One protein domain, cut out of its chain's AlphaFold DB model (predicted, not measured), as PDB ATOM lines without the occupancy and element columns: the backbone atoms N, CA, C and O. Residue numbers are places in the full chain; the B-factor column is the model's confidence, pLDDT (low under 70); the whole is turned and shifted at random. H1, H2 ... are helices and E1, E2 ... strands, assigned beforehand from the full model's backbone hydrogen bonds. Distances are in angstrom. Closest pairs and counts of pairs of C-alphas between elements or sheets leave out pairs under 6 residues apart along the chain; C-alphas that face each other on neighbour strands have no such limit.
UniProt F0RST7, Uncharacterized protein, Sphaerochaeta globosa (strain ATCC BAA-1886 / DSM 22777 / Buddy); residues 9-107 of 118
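Overview. This is residues 9 to 107 of the 118 residues of an uncharacterized protein of Sphaerochaeta globosa (strain ATCC BAA-1886 / DSM 22777 / Buddy) (UniProt F0RST7). Two strongly twisted four-stranded sheets lie face to face as a sandwich, with strands E1 to E4 in one layer and E5 to E8 in the other. The hairpin of E2 and E3 reaches past the second sheet at one end, and toward that end lie the short helix H1 and the long unnamed stretch of residues 48 to 63. The printed part has 99 residues with one named helix and eight named strands, in the order E1 E2 E3 E4 H1 E5 E6 E7 E8, and its class is mostly strand. Both sheets are antiparallel, with the orders E1 - E2 - E3 - E4 and E5 - E6 - E7 - E8. The whole is compact, with a radius of gyration of the C-alphas of 13.3 A and spans of 37 by 27 by 20 A.

Arrangement. E1, residues 9 to 11, E2, residues 17 to 25, E3, residues 28 to 37, and E4, residues 40 to 47, form a meander, each strand the antiparallel neighbour of the one before. N 10 and O 18 are 2.8 A apart between E1 and E2, N 21 and O 32 2.9 A between E2 and E3, and N 33 and O 45 2.9 A between E3 and E4, each within hydrogen-bond range. E3 bends by 55 degrees at residue 34 and E4 by 67 degrees at residue 43. H1, residues 64 to 71, only grazes this sheet; its closest C-alphas to E4 are those of Asp 65 and Ile 47, 5.1 A apart. Every O i to N i+4 pair in H1 is within hydrogen-bond range. E5, residues 73 to 76, E6, residues 82 to 90, E7, residues 93 to 98, and E8, residues 101 to 106, form the second meander. Here N 83 and O 75, N 95 and O 88, and N 105 and O 94 are each 2.8 A apart. H1 is on this sheet at a height of 4.5 A, over none of its strands. Between the sheets, the closest C-alphas of edge strands E4 and E5 are those of Ser 43 and Lys 76, 5.8 A apart; those of E1 and E8 are Leu 10 and Ala 103, 6.0 A apart. The parts of the sheets that face each other are 9.4 A apart centre to centre.

Along the chain. E1 begins at C-alpha 9, (19.929, 30.240, 89.265). E2 is 24.4 A long, E3 26.5 A, E4 20.0 A and E6 20.8 A. H1 begins at C-alpha 64, (21.939, 28.267, 65.870), and E8 ends at C-alpha 106, (24.180, 18.759, 84.380).

Size, cuts and confidence. The C-alphas farthest apart, those of Lys 57 and Asn 79, are 39.0 A apart. The printed part has no cut, and the link from E4 to H1, 16 residues, is long. The mean pLDDT of the printed part is 93.4, with residues 25 and 27 under 70.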
ATOM      1  N   GLU A   9      19.930  28.837  88.849       97.12
ATOM      2  CA  GLU A   9      19.929  30.240  89.265       97.12
ATOM      3  C   GLU A   9      21.290  30.619  89.861       97.12
ATOM      4  O   GLU A   9      21.973  29.791  90.472       97.12
ATOM      5  N   LEU A  10      21.698  31.873  89.666       97.31
ATOM      6  CA  LEU A  10      22.887  32.471  90.260       97.31
ATOM      7  C   LEU A  10      22.623  33.938  90.624       97.31
ATOM      8  O   LEU A  10      22.337  34.760  89.754       97.31
ATOM      9  N   ALA A  11      22.808  34.293  91.897       95.31
ATOM     10  CA  ALA A  11      22.645  35.670  92.360       95.31
ATOM     11  C   ALA A  11      23.714  36.613  91.774       95.31
ATOM     12  O   ALA A  11      24.920  36.477  92.024       95.31
ATOM     13  N   VAL A  12      23.280  37.630  91.031       92.00
ATOM     14  CA  VAL A  12      24.142  38.667  90.439       92.00
ATOM     15  C   VAL A  12      24.393  39.803  91.428       92.00
ATOM     16  O   VAL A  12      25.504  40.320  91.509       92.00
ATOM     17  N   ASP A  13      23.428  40.150  92.262       90.56
ATOM     18  CA  ASP A  13      23.636  41.025  93.416       90.56
ATOM     19  C   ASP A  13      22.541  40.777  94.464       90.56
ATOM     20  O   ASP A  13      21.928  39.716  94.472       90.56
ATOM     21  N   ALA A  14      22.330  41.718  95.386       89.31
ATOM     22  CA  ALA A  14      21.332  41.579  96.444       89.31
ATOM     23  C   ALA A  14      19.875  41.586  95.944       89.31
ATOM     24  O   ALA A  14      18.980  41.277  96.724       89.31
ATOM     25  N   LYS A  15      19.625  42.009  94.699       92.50
ATOM     26  CA  LYS A  15      18.284  42.163  94.123       92.50
ATOM     27  C   LYS A  15      18.095  41.432  92.802       92.50
ATOM     28  O   LYS A  15      16.957  41.292  92.384       92.50
ATOM     29  N   HIS A  16      19.170  41.039  92.125       94.12
ATOM     30  CA  HIS A  16      19.090  40.479  90.780       94.12
ATOM     31  C   HIS A  16      19.645  39.063  90.714       94.12
ATOM     32  O   HIS A  16      20.745  38.797  91.211       94.12
ATOM     33  N   ASN A  17      18.939  38.209  89.984       96.19
ATOM     34  CA  ASN A  17      19.327  36.840  89.691       96.19
ATOM     35  C   ASN A  17      19.510  36.646  88.188       96.19
ATOM     36  O   ASN A  17      18.810  37.234  87.362       96.19
ATOM     37  N   LEU A  18      20.489  35.815  87.848       97.12
ATOM     38  CA  LEU A  18      20.600  35.202  86.540       97.12
ATOM     39  C   LEU A  18      19.942  33.830  86.637       97.12
ATOM     40  O   LEU A  18      20.392  32.989  87.415       97.12
ATOM     41  N   SER A  19      18.904  33.615  85.847       97.19
ATOM     42  CA  SER A  19      18.030  32.455  85.952       97.19
ATOM     43  C   SER A  19      17.953  31.728  84.620       97.19
ATOM     44  O   SER A  19      17.990  32.335  83.548       97.19
ATOM     45  N   VAL A  20      17.834  30.407  84.680       97.19
ATOM     46  CA  VAL A  20      17.453  29.569  83.548       97.19
ATOM     47  C   VAL A  20      16.149  28.883  83.887       97.19
ATOM     48  O   VAL A  20      16.055  28.162  84.876       97.19
ATOM     49  N   TYR A  21      15.175  29.022  83.003       95.50
ATOM     50  CA  TYR A  21      13.911  28.306  83.056       95.50
ATOM     51  C   TYR A  21      13.834  27.307  81.914       95.50
ATOM     52  O   TYR A  21      14.306  27.584  80.812       95.50
ATOM     53  N   ALA A  22      13.211  26.159  82.165       93.31
ATOM     54  CA  ALA A  22      12.930  25.162  81.144       93.31
ATOM     55  C   ALA A  22      11.421  25.013  80.980       93.31
ATOM     56  O   ALA A  22      10.745  24.459  81.844       93.31
ATOM     57  N   TYR A  23      10.911  25.476  79.845       89.44
ATOM     58  CA  TYR A  23       9.507  25.347  79.484       89.44
ATOM     59  C   TYR A  23       9.347  24.190  78.510       89.44
ATOM     60  O   TYR A  23      10.071  24.102  77.517       89.44
ATOM     61  N   SER A  24       8.387  23.314  78.779       81.38
ATOM     62  CA  SER A  24       7.982  22.258  77.855       81.38
ATOM     63  C   SER A  24       6.513  22.449  77.515       81.38
ATOM     64  O   SER A  24       5.665  22.244  78.381       81.38
ATOM     65  N   TYR A  25       6.205  22.808  76.269       69.19
ATOM     66  CA  TYR A  25       4.826  22.959  75.811       69.19
ATOM     67  C   TYR A  25       4.572  22.049  74.607       69.19
ATOM     68  O   TYR A  25       5.174  22.197  73.547       69.19
ATOM     69  N   HIS A  26       3.680  21.070  74.777       74.12
ATOM     70  CA  HIS A  26       3.432  19.993  73.812       74.12
ATOM     71  C   HIS A  26       4.714  19.269  73.344       74.12
ATOM     72  O   HIS A  26       5.295  18.492  74.099       74.12
ATOM     73  N   MET A  27       5.106  19.466  72.080       68.94
ATOM     74  CA  MET A  27       6.292  18.870  71.449       68.94
ATOM     75  C   MET A  27       7.474  19.842  71.387       68.94
ATOM     76  O   MET A  27       8.492  19.511  70.785       68.94
ATOM     77  N   ASP A  28       7.328  21.025  71.974       79.88
ATOM     78  CA  ASP A  28       8.346  22.060  71.990       79.88
ATOM     79  C   ASP A  28       9.016  22.133  73.366       79.88
ATOM     80  O   ASP A  28       8.444  21.763  74.400       79.88
ATOM     81  N   MET A  29      10.254  22.602  73.372       90.06
ATOM     82  CA  MET A  29      10.995  22.889  74.584       90.06
ATOM     83  C   MET A  29      11.835  24.138  74.367       90.06
ATOM     84  O   MET A  29      12.493  24.290  73.342       90.06
ATOM     85  N   ARG A  30      11.827  25.018  75.366       92.75
ATOM     86  CA  ARG A  30      12.558  26.279  75.345       92.75
ATOM     87  C   ARG A  30      13.282  26.476  76.661       92.75
ATOM     88  O   ARG A  30      12.671  26.370  77.726       92.75
ATOM     89  N   LEU A  31      14.563  26.816  76.585       94.81
ATOM     90  CA  LEU A  31      15.284  27.390  77.714       94.81
ATOM     91  C   LEU A  31      15.177  28.911  77.636       94.81
ATOM     92  O   LEU A  31      15.468  29.497  76.595       94.81
ATOM     93  N   THR A  32      14.777  29.557  78.723       96.06
ATOM     94  CA  THR A  32      14.852  31.016  78.846       96.06
ATOM     95  C   THR A  32      15.952  31.348  79.828       96.06
ATOM     96  O   THR A  32      15.900  30.895  80.965       96.06
ATOM     97  N   ILE A  33      16.928  32.131  79.386       97.06
ATOM     98  CA  ILE A  33      17.990  32.674  80.229       97.06
ATOM     99  C   ILE A  33      17.621  34.128  80.487       97.06
ATOM    100  O   ILE A  33      17.505  34.894  79.529       97.06
ATOM    101  N   SER A  34      17.418  34.511  81.741       97.12
ATOM    102  CA  SER A  34      16.969  35.852  82.116       97.12
ATOM    103  C   SER A  34      17.833  36.460  83.209       97.12
ATOM    104  O   SER A  34      18.321  35.775  84.101       97.12
ATOM    105  N   LEU A  35      18.023  37.773  83.120       96.88
ATOM    106  CA  LEU A  35      18.466  38.609  84.223       96.88
ATOM    107  C   LEU A  35      17.245  39.355  84.752       96.88
ATOM    108  O   LEU A  35      16.630  40.141  84.022       96.88
ATOM    109  N   GLU A  36      16.904  39.114  86.004       95.88
ATOM    110  CA  GLU A  36      15.627  39.518  86.586       95.88
ATOM    111  C   GLU A  36      15.756  39.829  88.077       95.88
ATOM    112  O   GLU A  36      16.796  39.592  88.691       95.88
ATOM    113  N   ASN A  37      14.703  40.407  88.636       93.81
ATOM    114  CA  ASN A  37      14.454  40.515  90.068       93.81
ATOM    115  C   ASN A  37      13.018  40.053  90.360       93.81
ATOM    116  O   ASN A  37      12.289  39.690  89.437       93.81
ATOM    117  N   ASP A  38      12.602  40.130  91.623       88.00
ATOM    118  CA  ASP A  38      11.266  39.704  92.064       88.00
ATOM    119  C   ASP A  38      10.106  40.382  91.305       88.00
ATOM    120  O   ASP A  38       9.021  39.813  91.199       88.00
ATOM    121  N   ASP A  39      10.330  41.580  90.749       87.38
ATOM    122  CA  ASP A  39       9.284  42.400  90.131       87.38
ATOM    123  C   ASP A  39       9.332  42.415  88.589       87.38
ATOM    124  O   ASP A  39       8.350  42.784  87.938       87.38
ATOM    125  N   SER A  40      10.479  42.106  87.970       89.44
ATOM    126  CA  SER A  40      10.725  42.422  86.556       89.44
ATOM    127  C   SER A  40      11.873  41.639  85.907       89.44
ATOM    128  O   SER A  40      12.891  41.339  86.528       89.44
ATOM    129  N   VAL A  41      11.745  41.398  84.596       93.69
ATOM    130  CA  VAL A  41      12.814  40.859  83.738       93.69
ATOM    131  C   VAL A  41      13.495  42.006  82.989       93.69
ATOM    132  O   VAL A  41      12.849  42.721  82.222       93.69
ATOM    133  N   PHE A  42      14.806  42.168  83.164       92.94
ATOM    134  CA  PHE A  42      15.586  43.235  82.519       92.94
ATOM    135  C   PHE A  42      16.052  42.853  81.120       92.94
ATOM    136  O   PHE A  42      16.049  43.666  80.197       92.94
ATOM    137  N   SER A  43      16.506  41.613  80.971       95.75
ATOM    138  CA  SER A  43      17.019  41.080  79.718       95.75
ATOM    139  C   SER A  43      16.822  39.577  79.714       95.75
ATOM    140  O   SER A  43      16.995  38.927  80.741       95.75
ATOM    141  N   SER A  44      16.451  39.024  78.566       96.56
ATOM    142  CA  SER A  44      16.330  37.585  78.402       96.56
ATOM    143  C   SER A  44      16.672  37.152  76.984       96.56
ATOM    144  O   SER A  44      16.603  37.938  76.038       96.56
ATOM    145  N   VAL A  45      17.068  35.890  76.864       96.69
ATOM    146  CA  VAL A  45      17.288  35.187  75.602       96.69
ATOM    147  C   VAL A  45      16.587  33.840  75.682       96.69
ATOM    148  O   VAL A  45      16.570  33.187  76.729       96.69
ATOM    149  N   HIS A  46      16.012  33.423  74.561       95.31
ATOM    150  CA  HIS A  46      15.365  32.131  74.414       95.31
ATOM    151  C   HIS A  46      16.226  31.219  73.554       95.31
ATOM    152  O   HIS A  46      16.692  31.636  72.499       95.31
ATOM    153  N   ILE A  47      16.406  29.983  74.004       95.25
ATOM    154  CA  ILE A  47      17.162  28.944  73.316       95.25
ATOM    155  C   ILE A  47      16.200  27.803  73.000       95.25
ATOM    156  O   ILE A  47      15.643  27.186  73.915       95.25
ATOM    157  N   HIS A  48      16.028  27.510  71.714       95.00
ATOM    158  CA  HIS A  48      15.253  26.375  71.223       95.00
ATOM    159  C   HIS A  48      16.218  25.271  70.785       95.00
ATOM    160  O   HIS A  48      16.790  25.337  69.694       95.00
ATOM    161  N   PRO A  49      16.453  24.245  71.618       94.69
ATOM    162  CA  PRO A  49      17.374  23.186  71.252       94.69
ATOM    163  C   PRO A  49      16.810  22.296  70.139       94.69
ATOM    164  O   PRO A  49      15.600  22.164  69.970       94.69
ATOM    165  N   ILE A  50      17.683  21.600  69.401       95.56
ATOM    166  CA  ILE A  50      17.229  20.567  68.455       95.56
ATOM    167  C   ILE A  50      16.646  19.385  69.230       95.56
ATOM    168  O   ILE A  50      15.596  18.855  68.860       95.56
ATOM    169  N   TYR A  51      17.304  18.989  70.319       95.31
ATOM    170  CA  TYR A  51      16.880  17.903  71.194       95.31
ATOM    171  C   TYR A  51      16.697  18.388  72.629       95.31
ATOM    172  O   TYR A  51      17.514  19.128  73.168       95.31
ATOM    173  N   CYS A  52      15.628  17.930  73.272       94.12
ATOM    174  CA  CYS A  52      15.343  18.241  74.661       94.12
ATOM    175  C   CYS A  52      16.473  17.711  75.569       94.12
ATOM    176  O   CYS A  52      16.671  16.491  75.621       94.12
ATOM    177  N   PRO A  53      17.148  18.567  76.357       94.75
ATOM    178  CA  PRO A  53      18.294  18.164  77.182       94.75
ATOM    179  C   PRO A  53      17.939  17.233  78.353       94.75
ATOM    180  O   PRO A  53      18.820  16.657  78.995       94.75
ATOM    181  N   PHE A  54      16.643  17.072  78.634       93.12
ATOM    182  CA  PHE A  54      16.128  16.239  79.722       93.12
ATOM    183  C   PHE A  54      15.585  14.889  79.246       93.12
ATOM    184  O   PHE A  54      15.582  13.931  80.013       93.12
ATOM    185  N   THR A  55      15.119  14.795  77.996       93.06
ATOM    186  CA  THR A  55      14.440  13.587  77.485       93.06
ATOM    187  C   THR A  55      15.082  12.992  76.234       93.06
ATOM    188  O   THR A  55      14.742  11.871  75.864       93.06
ATOM    189  N   GLY A  56      15.954  13.733  75.546       93.44
ATOM    190  CA  GLY A  56      16.545  13.331  74.267       93.44
ATOM    191  C   GLY A  56      15.568  13.346  73.088       93.44
ATOM    192  O   GLY A  56      15.950  12.989  71.977       93.44
ATOM    193  N   LYS A  57      14.305  13.755  73.284       93.38
ATOM    194  CA  LYS A  57      13.336  13.896  72.188       93.38
ATOM    195  C   LYS A  57      13.715  15.065  71.289       93.38
ATOM    196  O   LYS A  57      14.115  16.115  71.781       93.38
ATOM    197  N   ARG A  58      13.538  14.903  69.980       93.69
ATOM    198  CA  ARG A  58      13.694  16.002  69.024       93.69
ATOM    199  C   ARG A  58      12.547  17.001  69.189       93.69
ATOM    200  O   ARG A  58      11.391  16.587  69.172       93.69
ATOM    201  N   VAL A  59      12.881  18.280  69.326       93.62
ATOM    202  CA  VAL A  59      11.945  19.399  69.552       93.62
ATOM    203  C   VAL A  59      12.186  20.562  68.580       93.62
ATOM    204  O   VAL A  59      11.237  21.213  68.161       93.62
ATOM    205  N   GLY A  60      13.425  20.755  68.118       90.12
ATOM    206  CA  GLY A  60      13.806  21.821  67.191       90.12
ATOM    207  C   GLY A  60      14.373  21.330  65.854       90.12
ATOM    208  O   GLY A  60      14.471  20.130  65.558       90.12
ATOM    209  N   LYS A  61      14.752  22.299  65.012       89.25
ATOM    210  CA  LYS A  61      15.294  22.064  63.660       89.25
ATOM    211  C   LYS A  61      16.643  22.736  63.391       89.25
ATOM    212  O   LYS A  61      17.347  22.253  62.511       89.25
ATOM    213  N   SER A  62      16.975  23.804  64.113       92.88
ATOM    214  CA  SER A  62      18.196  24.597  63.927       92.88
ATOM    215  C   SER A  62      19.119  24.451  65.133       92.88
ATOM    216  O   SER A  62      18.635  24.348  66.260       92.88
ATOM    217  N   SER A  63      20.430  24.429  64.895       93.62
ATOM    218  CA  SER A  63      21.452  24.427  65.948       93.62
ATOM    219  C   SER A  63      21.878  25.830  66.368       93.62
ATOM    220  O   SER A  63      22.569  25.937  67.371       93.62
ATOM    221  N   GLU A  64      21.457  26.887  65.667       95.88
ATOM    222  CA  GLU A  64      21.939  28.267  65.870       95.88
ATOM    223  C   GLU A  64      21.822  28.743  67.326       95.88
ATOM    224  O   GLU A  64      22.779  29.284  67.887       95.88
ATOM    225  N   ASP A  65      20.683  28.485  67.977       94.12
ATOM    226  CA  ASP A  65      20.474  28.842  69.384       94.12
ATOM    227  C   ASP A  65      21.440  28.071  70.302       94.12
ATOM    228  O   ASP A  65      22.042  28.632  71.220       94.12
ATOM    229  N   VAL A  66      21.637  26.775  70.042       95.69
ATOM    230  CA  VAL A  66      22.539  25.928  70.838       95.69
ATOM    231  C   VAL A  66      24.000  26.310  70.603       95.69
ATOM    232  O   VAL A  66      24.787  26.336  71.542       95.69
ATOM    233  N   GLU A  67      24.370  26.655  69.373       96.56
ATOM    234  CA  GLU A  67      25.700  27.153  69.022       96.56
ATOM    235  C   GLU A  67      25.986  28.494  69.698       96.56
ATOM    236  O   GLU A  67      27.062  28.672  70.268       96.56
ATOM    237  N   SER A  68      25.006  29.399  69.730       95.81
ATOM    238  CA  SER A  68      25.094  30.658  70.478       95.81
ATOM    239  C   SER A  68      25.315  30.399  71.969       95.81
ATOM    240  O   SER A  68      26.142  31.046  72.611       95.81
ATOM    241  N   LEU A  69      24.637  29.391  72.521       96.50
ATOM    242  CA  LEU A  69      24.827  28.970  73.904       96.50
ATOM    243  C   LEU A  69      26.209  28.341  74.154       96.50
ATOM    244  O   LEU A  69      26.794  28.567  75.209       96.50
ATOM    245  N   ILE A  70      26.772  27.598  73.199       97.00
ATOM    246  CA  ILE A  70      28.149  27.076  73.275       97.00
ATOM    247  C   ILE A  70      29.174  28.217  73.207       97.00
ATOM    248  O   ILE A  70      30.184  28.182  73.910       97.00
ATOM    249  N   GLN A  71      28.929  29.239  72.386       96.56
ATOM    250  CA  GLN A  71      29.789  30.425  72.285       96.56
ATOM    251  C   GLN A  71      29.702  31.306  73.543       96.56
ATOM    252  O   GLN A  71      30.699  31.908  73.948       96.56
ATOM    253  N   GLY A  72      28.548  31.303  74.207       97.00
ATOM    254  CA  GLY A  72      28.280  32.005  75.455       97.00
ATOM    255  C   GLY A  72      27.336  33.186  75.246       97.00
ATOM    256  O   GLY A  72      27.656  34.151  74.551       97.00
ATOM    257  N   ILE A  73      26.188  33.139  75.912       97.56
ATOM    258  CA  ILE A  73      25.167  34.186  75.890       97.56
ATOM    259  C   ILE A  73      25.588  35.338  76.790       97.56
ATOM    260  O   ILE A  73      26.072  35.129  77.899       97.56
ATOM    261  N   SER A  74      25.368  36.564  76.321       97.00
ATOM    262  CA  SER A  74      25.576  37.781  77.103       97.00
ATOM    263  C   SER A  74      24.256  38.524  77.261       97.00
ATOM    264  O   SER A  74      23.530  38.693  76.282       97.00
ATOM    265  N   LEU A  75      23.956  38.998  78.469       96.69
ATOM    266  CA  LEU A  75      22.723  39.738  78.762       96.69
ATOM    267  C   LEU A  75      23.017  41.173  79.180       96.69
ATOM    268  O   LEU A  75      24.050  41.465  79.784       96.69
ATOM    269  N   LYS A  76      22.102  42.091  78.865       94.50
ATOM    270  CA  LYS A  76      22.243  43.498  79.249       94.50
ATOM    271  C   LYS A  76      21.728  43.701  80.672       94.50
ATOM    272  O   LYS A  76      20.583  43.391  80.977       94.50
ATOM    273  N   GLY A  77      22.589  44.236  81.526       88.62
ATOM    274  CA  GLY A  77      22.290  44.576  82.908       88.62
ATOM    275  C   GLY A  77      21.366  45.787  83.061       88.62
ATOM    276  O   GLY A  77      21.240  46.596  82.134       88.62
ATOM    277  N   PRO A  78      20.790  45.985  84.262       83.25
ATOM    278  CA  PRO A  78      19.922  47.126  84.572       83.25
ATOM    279  C   PRO A  78      20.636  48.479  84.442       83.25
ATOM    280  O   PRO A  78      20.033  49.483  84.079       83.25
ATOM    281  N   ASN A  79      21.950  48.516  84.673       84.75
ATOM    282  CA  ASN A  79      22.789  49.705  84.486       84.75
ATOM    283  C   ASN A  79      23.242  49.915  83.025       84.75
ATOM    284  O   ASN A  79      24.110  50.745  82.756       84.75
ATOM    285  N   GLY A  80      22.722  49.119  82.089       85.75
ATOM    286  CA  GLY A  80      23.084  49.142  80.678       85.75
ATOM    287  C   GLY A  80      24.409  48.461  80.328       85.75
ATOM    288  O   GLY A  80      24.710  48.349  79.138       85.75
ATOM    289  N   LYS A  81      25.186  47.981  81.311       89.69
ATOM    290  CA  LYS A  81      26.418  47.215  81.071       89.69
ATOM    291  C   LYS A  81      26.092  45.783  80.670       89.69
ATOM    292  O   LYS A  81      25.130  45.203  81.157       89.69
ATOM    293  N   LEU A  82      26.912  45.204  79.803       93.19
ATOM    294  CA  LEU A  82      26.736  43.833  79.344       93.19
ATOM    295  C   LEU A  82      27.385  42.852  80.332       93.19
ATOM    296  O   LEU A  82      28.557  43.003  80.677       93.19
ATOM    297  N   LEU A  83      26.630  41.847  80.769       93.44
ATOM    298  CA  LEU A  83      27.147  40.688  81.485       93.44
ATOM    299  C   LEU A  83      27.615  39.671  80.439       93.44
ATOM    300  O   LEU A  83      26.808  38.951  79.853       93.44
ATOM    301  N   LEU A  84      28.914  39.705  80.147       94.69
ATOM    302  CA  LEU A  84      29.537  38.923  79.078       94.69
ATOM    303  C   LEU A  84      29.557  37.430  79.402       94.69
ATOM    304  O   LEU A  84      29.952  37.052  80.503       94.69
ATOM    305  N   SER A  85      29.177  36.606  78.420       95.19
ATOM    306  CA  SER A  85      29.196  35.135  78.485       95.19
ATOM    307  C   SER A  85      28.625  34.590  79.801       95.19
ATOM    308  O   SER A  85      29.167  33.664  80.399       95.19
ATOM    309  N   CYS A  86      27.531  35.196  80.262       96.50
ATOM    310  CA  CYS A  86      26.900  34.900  81.537       96.50
ATOM    311  C   CYS A  86      26.233  33.525  81.575       96.50
ATOM    312  O   CYS A  86      26.010  32.998  82.657       96.50
ATOM    313  N   CYS A  87      25.926  32.932  80.423       97.88
ATOM    314  CA  CYS A  87      25.411  31.574  80.332       97.88
ATOM    315  C   CYS A  87      26.084  30.836  79.180       97.88
ATOM    316  O   CYS A  87      26.167  31.369  78.071       97.88
ATOM    317  N   LYS A  88      26.568  29.620  79.431       97.94
ATOM    318  CA  LYS A  88      27.285  28.828  78.433       97.94
ATOM    319  C   LYS A  88      26.998  27.340  78.568       97.94
ATOM    320  O   LYS A  88      26.853  26.831  79.677       97.94
ATOM    321  N   LEU A  89      26.957  26.636  77.439       97.69
ATOM    322  CA  LEU A  89      26.995  25.176  77.411       97.69
ATOM    323  C   LEU A  89      28.449  24.694  77.327       97.69
ATOM    324  O   LEU A  89      29.146  24.955  76.346       97.69
ATOM    325  N   GLU A  90      28.896  23.964  78.344       95.94
ATOM    326  CA  GLU A  90      30.234  23.385  78.448       95.94
ATOM    327  C   GLU A  90      30.140  21.862  78.559       95.94
ATOM    328  O   GLU A  90      29.933  21.294  79.633       95.94
ATOM    329  N   GLY A  91      30.258  21.183  77.415       94.00
ATOM    330  CA  GLY A  91      29.993  19.749  77.339       94.00
ATOM    331  C   GLY A  91      28.549  19.449  77.744       94.00
ATOM    332  O   GLY A  91      27.616  19.950  77.123       94.00
ATOM    333  N   SER A  92      28.369  18.656  78.800       95.56
ATOM    334  CA  SER A  92      27.057  18.319  79.369       95.56
ATOM    335  C   SER A  92      26.551  19.322  80.408       95.56
ATOM    336  O   SER A  92      25.520  19.075  81.027       95.56
ATOM    337  N   HIS A  93      27.263  20.420  80.666       97.56
ATOM    338  CA  HIS A  93      26.909  21.364  81.725       97.56
ATOM    339  C   HIS A  93      26.383  22.673  81.152       97.56
ATOM    340  O   HIS A  93      27.070  23.343  80.385       97.56
ATOM    341  N   LEU A  94      25.189  23.072  81.577       97.81
ATOM    342  CA  LEU A  94      24.730  24.445  81.431       97.81
ATOM    343  C   LEU A  94      25.271  25.250  82.608       97.81
ATOM    344  O   LEU A  94      24.975  24.916  83.753       97.81
ATOM    345  N   VAL A  95      26.076  26.273  82.342       98.31
ATOM    346  CA  VAL A  95      26.796  27.026  83.373       98.31
ATOM    347  C   VAL A  95      26.393  28.491  83.324       98.31
ATOM    348  O   VAL A  95      26.450  29.119  82.270       98.31
ATOM    349  N   LEU A  96      26.012  29.030  84.479       98.31
ATOM    350  CA  LEU A  96      25.847  30.456  84.722       98.31
ATOM    351  C   LEU A  96      27.123  31.035  85.328       98.31
ATOM    352  O   LEU A  96      27.715  30.418  86.213       98.31
ATOM    353  N   TYR A  97      27.501  32.235  84.894       97.06
ATOM    354  CA  TYR A  97      28.726  32.929  85.280       97.06
ATOM    355  C   TYR A  97      28.459  34.340  85.792       97.06
ATOM    356  O   TYR A  97      27.680  35.103  85.215       97.06
ATOM    357  N   LYS A  98      29.197  34.719  86.838       92.94
ATOM    358  CA  LYS A  98      29.279  36.089  87.345       92.94
ATOM    359  C   LYS A  98      30.629  36.314  88.030       92.94
ATOM    360  O   LYS A  98      30.810  36.003  89.208       92.94
ATOM    361  N   GLY A  99      31.579  36.887  87.291       88.56
ATOM    362  CA  GLY A  99      32.970  36.969  87.747       88.56
ATOM    363  C   GLY A  99      33.513  35.562  88.012       88.56
ATOM    364  O   GLY A  99      33.363  34.689  87.163       88.56
ATOM    365  N   ASP A 100      34.054  35.333  89.207       90.31
ATOM    366  CA  ASP A 100      34.567  34.017  89.622       90.31
ATOM    367  C   ASP A 100      33.471  33.067  90.147       90.31
ATOM    368  O   ASP A 100      33.732  31.895  90.425       90.31
ATOM    369  N   GLN A 101      32.237  33.558  90.310       95.38
ATOM    370  CA  GLN A 101      31.108  32.741  90.752       95.38
ATOM    371  C   GLN A 101      30.494  31.998  89.566       95.38
ATOM    372  O   GLN A 101      30.296  32.573  88.491       95.38
ATOM    373  N   LYS A 102      30.137  30.731  89.793       96.75
ATOM    374  CA  LYS A 102      29.402  29.923  88.825       96.75
ATOM    375  C   LYS A 102      28.377  29.014  89.483       96.75
ATOM    376  O   LYS A 102      28.598  28.524  90.590       96.75
ATOM    377  N   ALA A 103      27.301  28.749  88.760       97.81
ATOM    378  CA  ALA A 103      26.343  27.694  89.062       97.81
ATOM    379  C   ALA A 103      26.189  26.822  87.817       97.81
ATOM    380  O   ALA A 103      26.242  27.334  86.702       97.81
ATOM    381  N   SER A 104      26.021  25.512  87.981       97.69
ATOM    382  CA  SER A 104      25.927  24.599  86.841       97.69
ATOM    383  C   SER A 104      24.830  23.564  87.008       97.69
ATOM    384  O   SER A 104      24.685  22.983  88.082       97.69
ATOM    385  N   LEU A 105      24.142  23.267  85.910       97.00
ATOM    386  CA  LEU A 105      23.190  22.176  85.778       97.00
ATOM    387  C   LEU A 105      23.748  21.134  84.810       97.00
ATOM    388  O   LEU A 105      24.084  21.449  83.670       97.00
ATOM    389  N   THR A 106      23.815  19.881  85.250       97.06
ATOM    390  CA  THR A 106      24.180  18.759  84.380       97.06
ATOM    391  C   THR A 106      22.971  18.341  83.549       97.06
ATOM    392  O   THR A 106      21.937  17.943  84.089       97.06
ATOM    393  N   LEU A 107      23.104  18.415  82.231       95.94
ATOM    394  CA  LEU A 107      22.112  17.967  81.266       95.94
ATOM    395  C   LEU A 107      22.322  16.481  80.975       95.94
ATOM    396  O   LEU A 107      23.450  15.999  80.890       95.94
TER     397      LEU A 107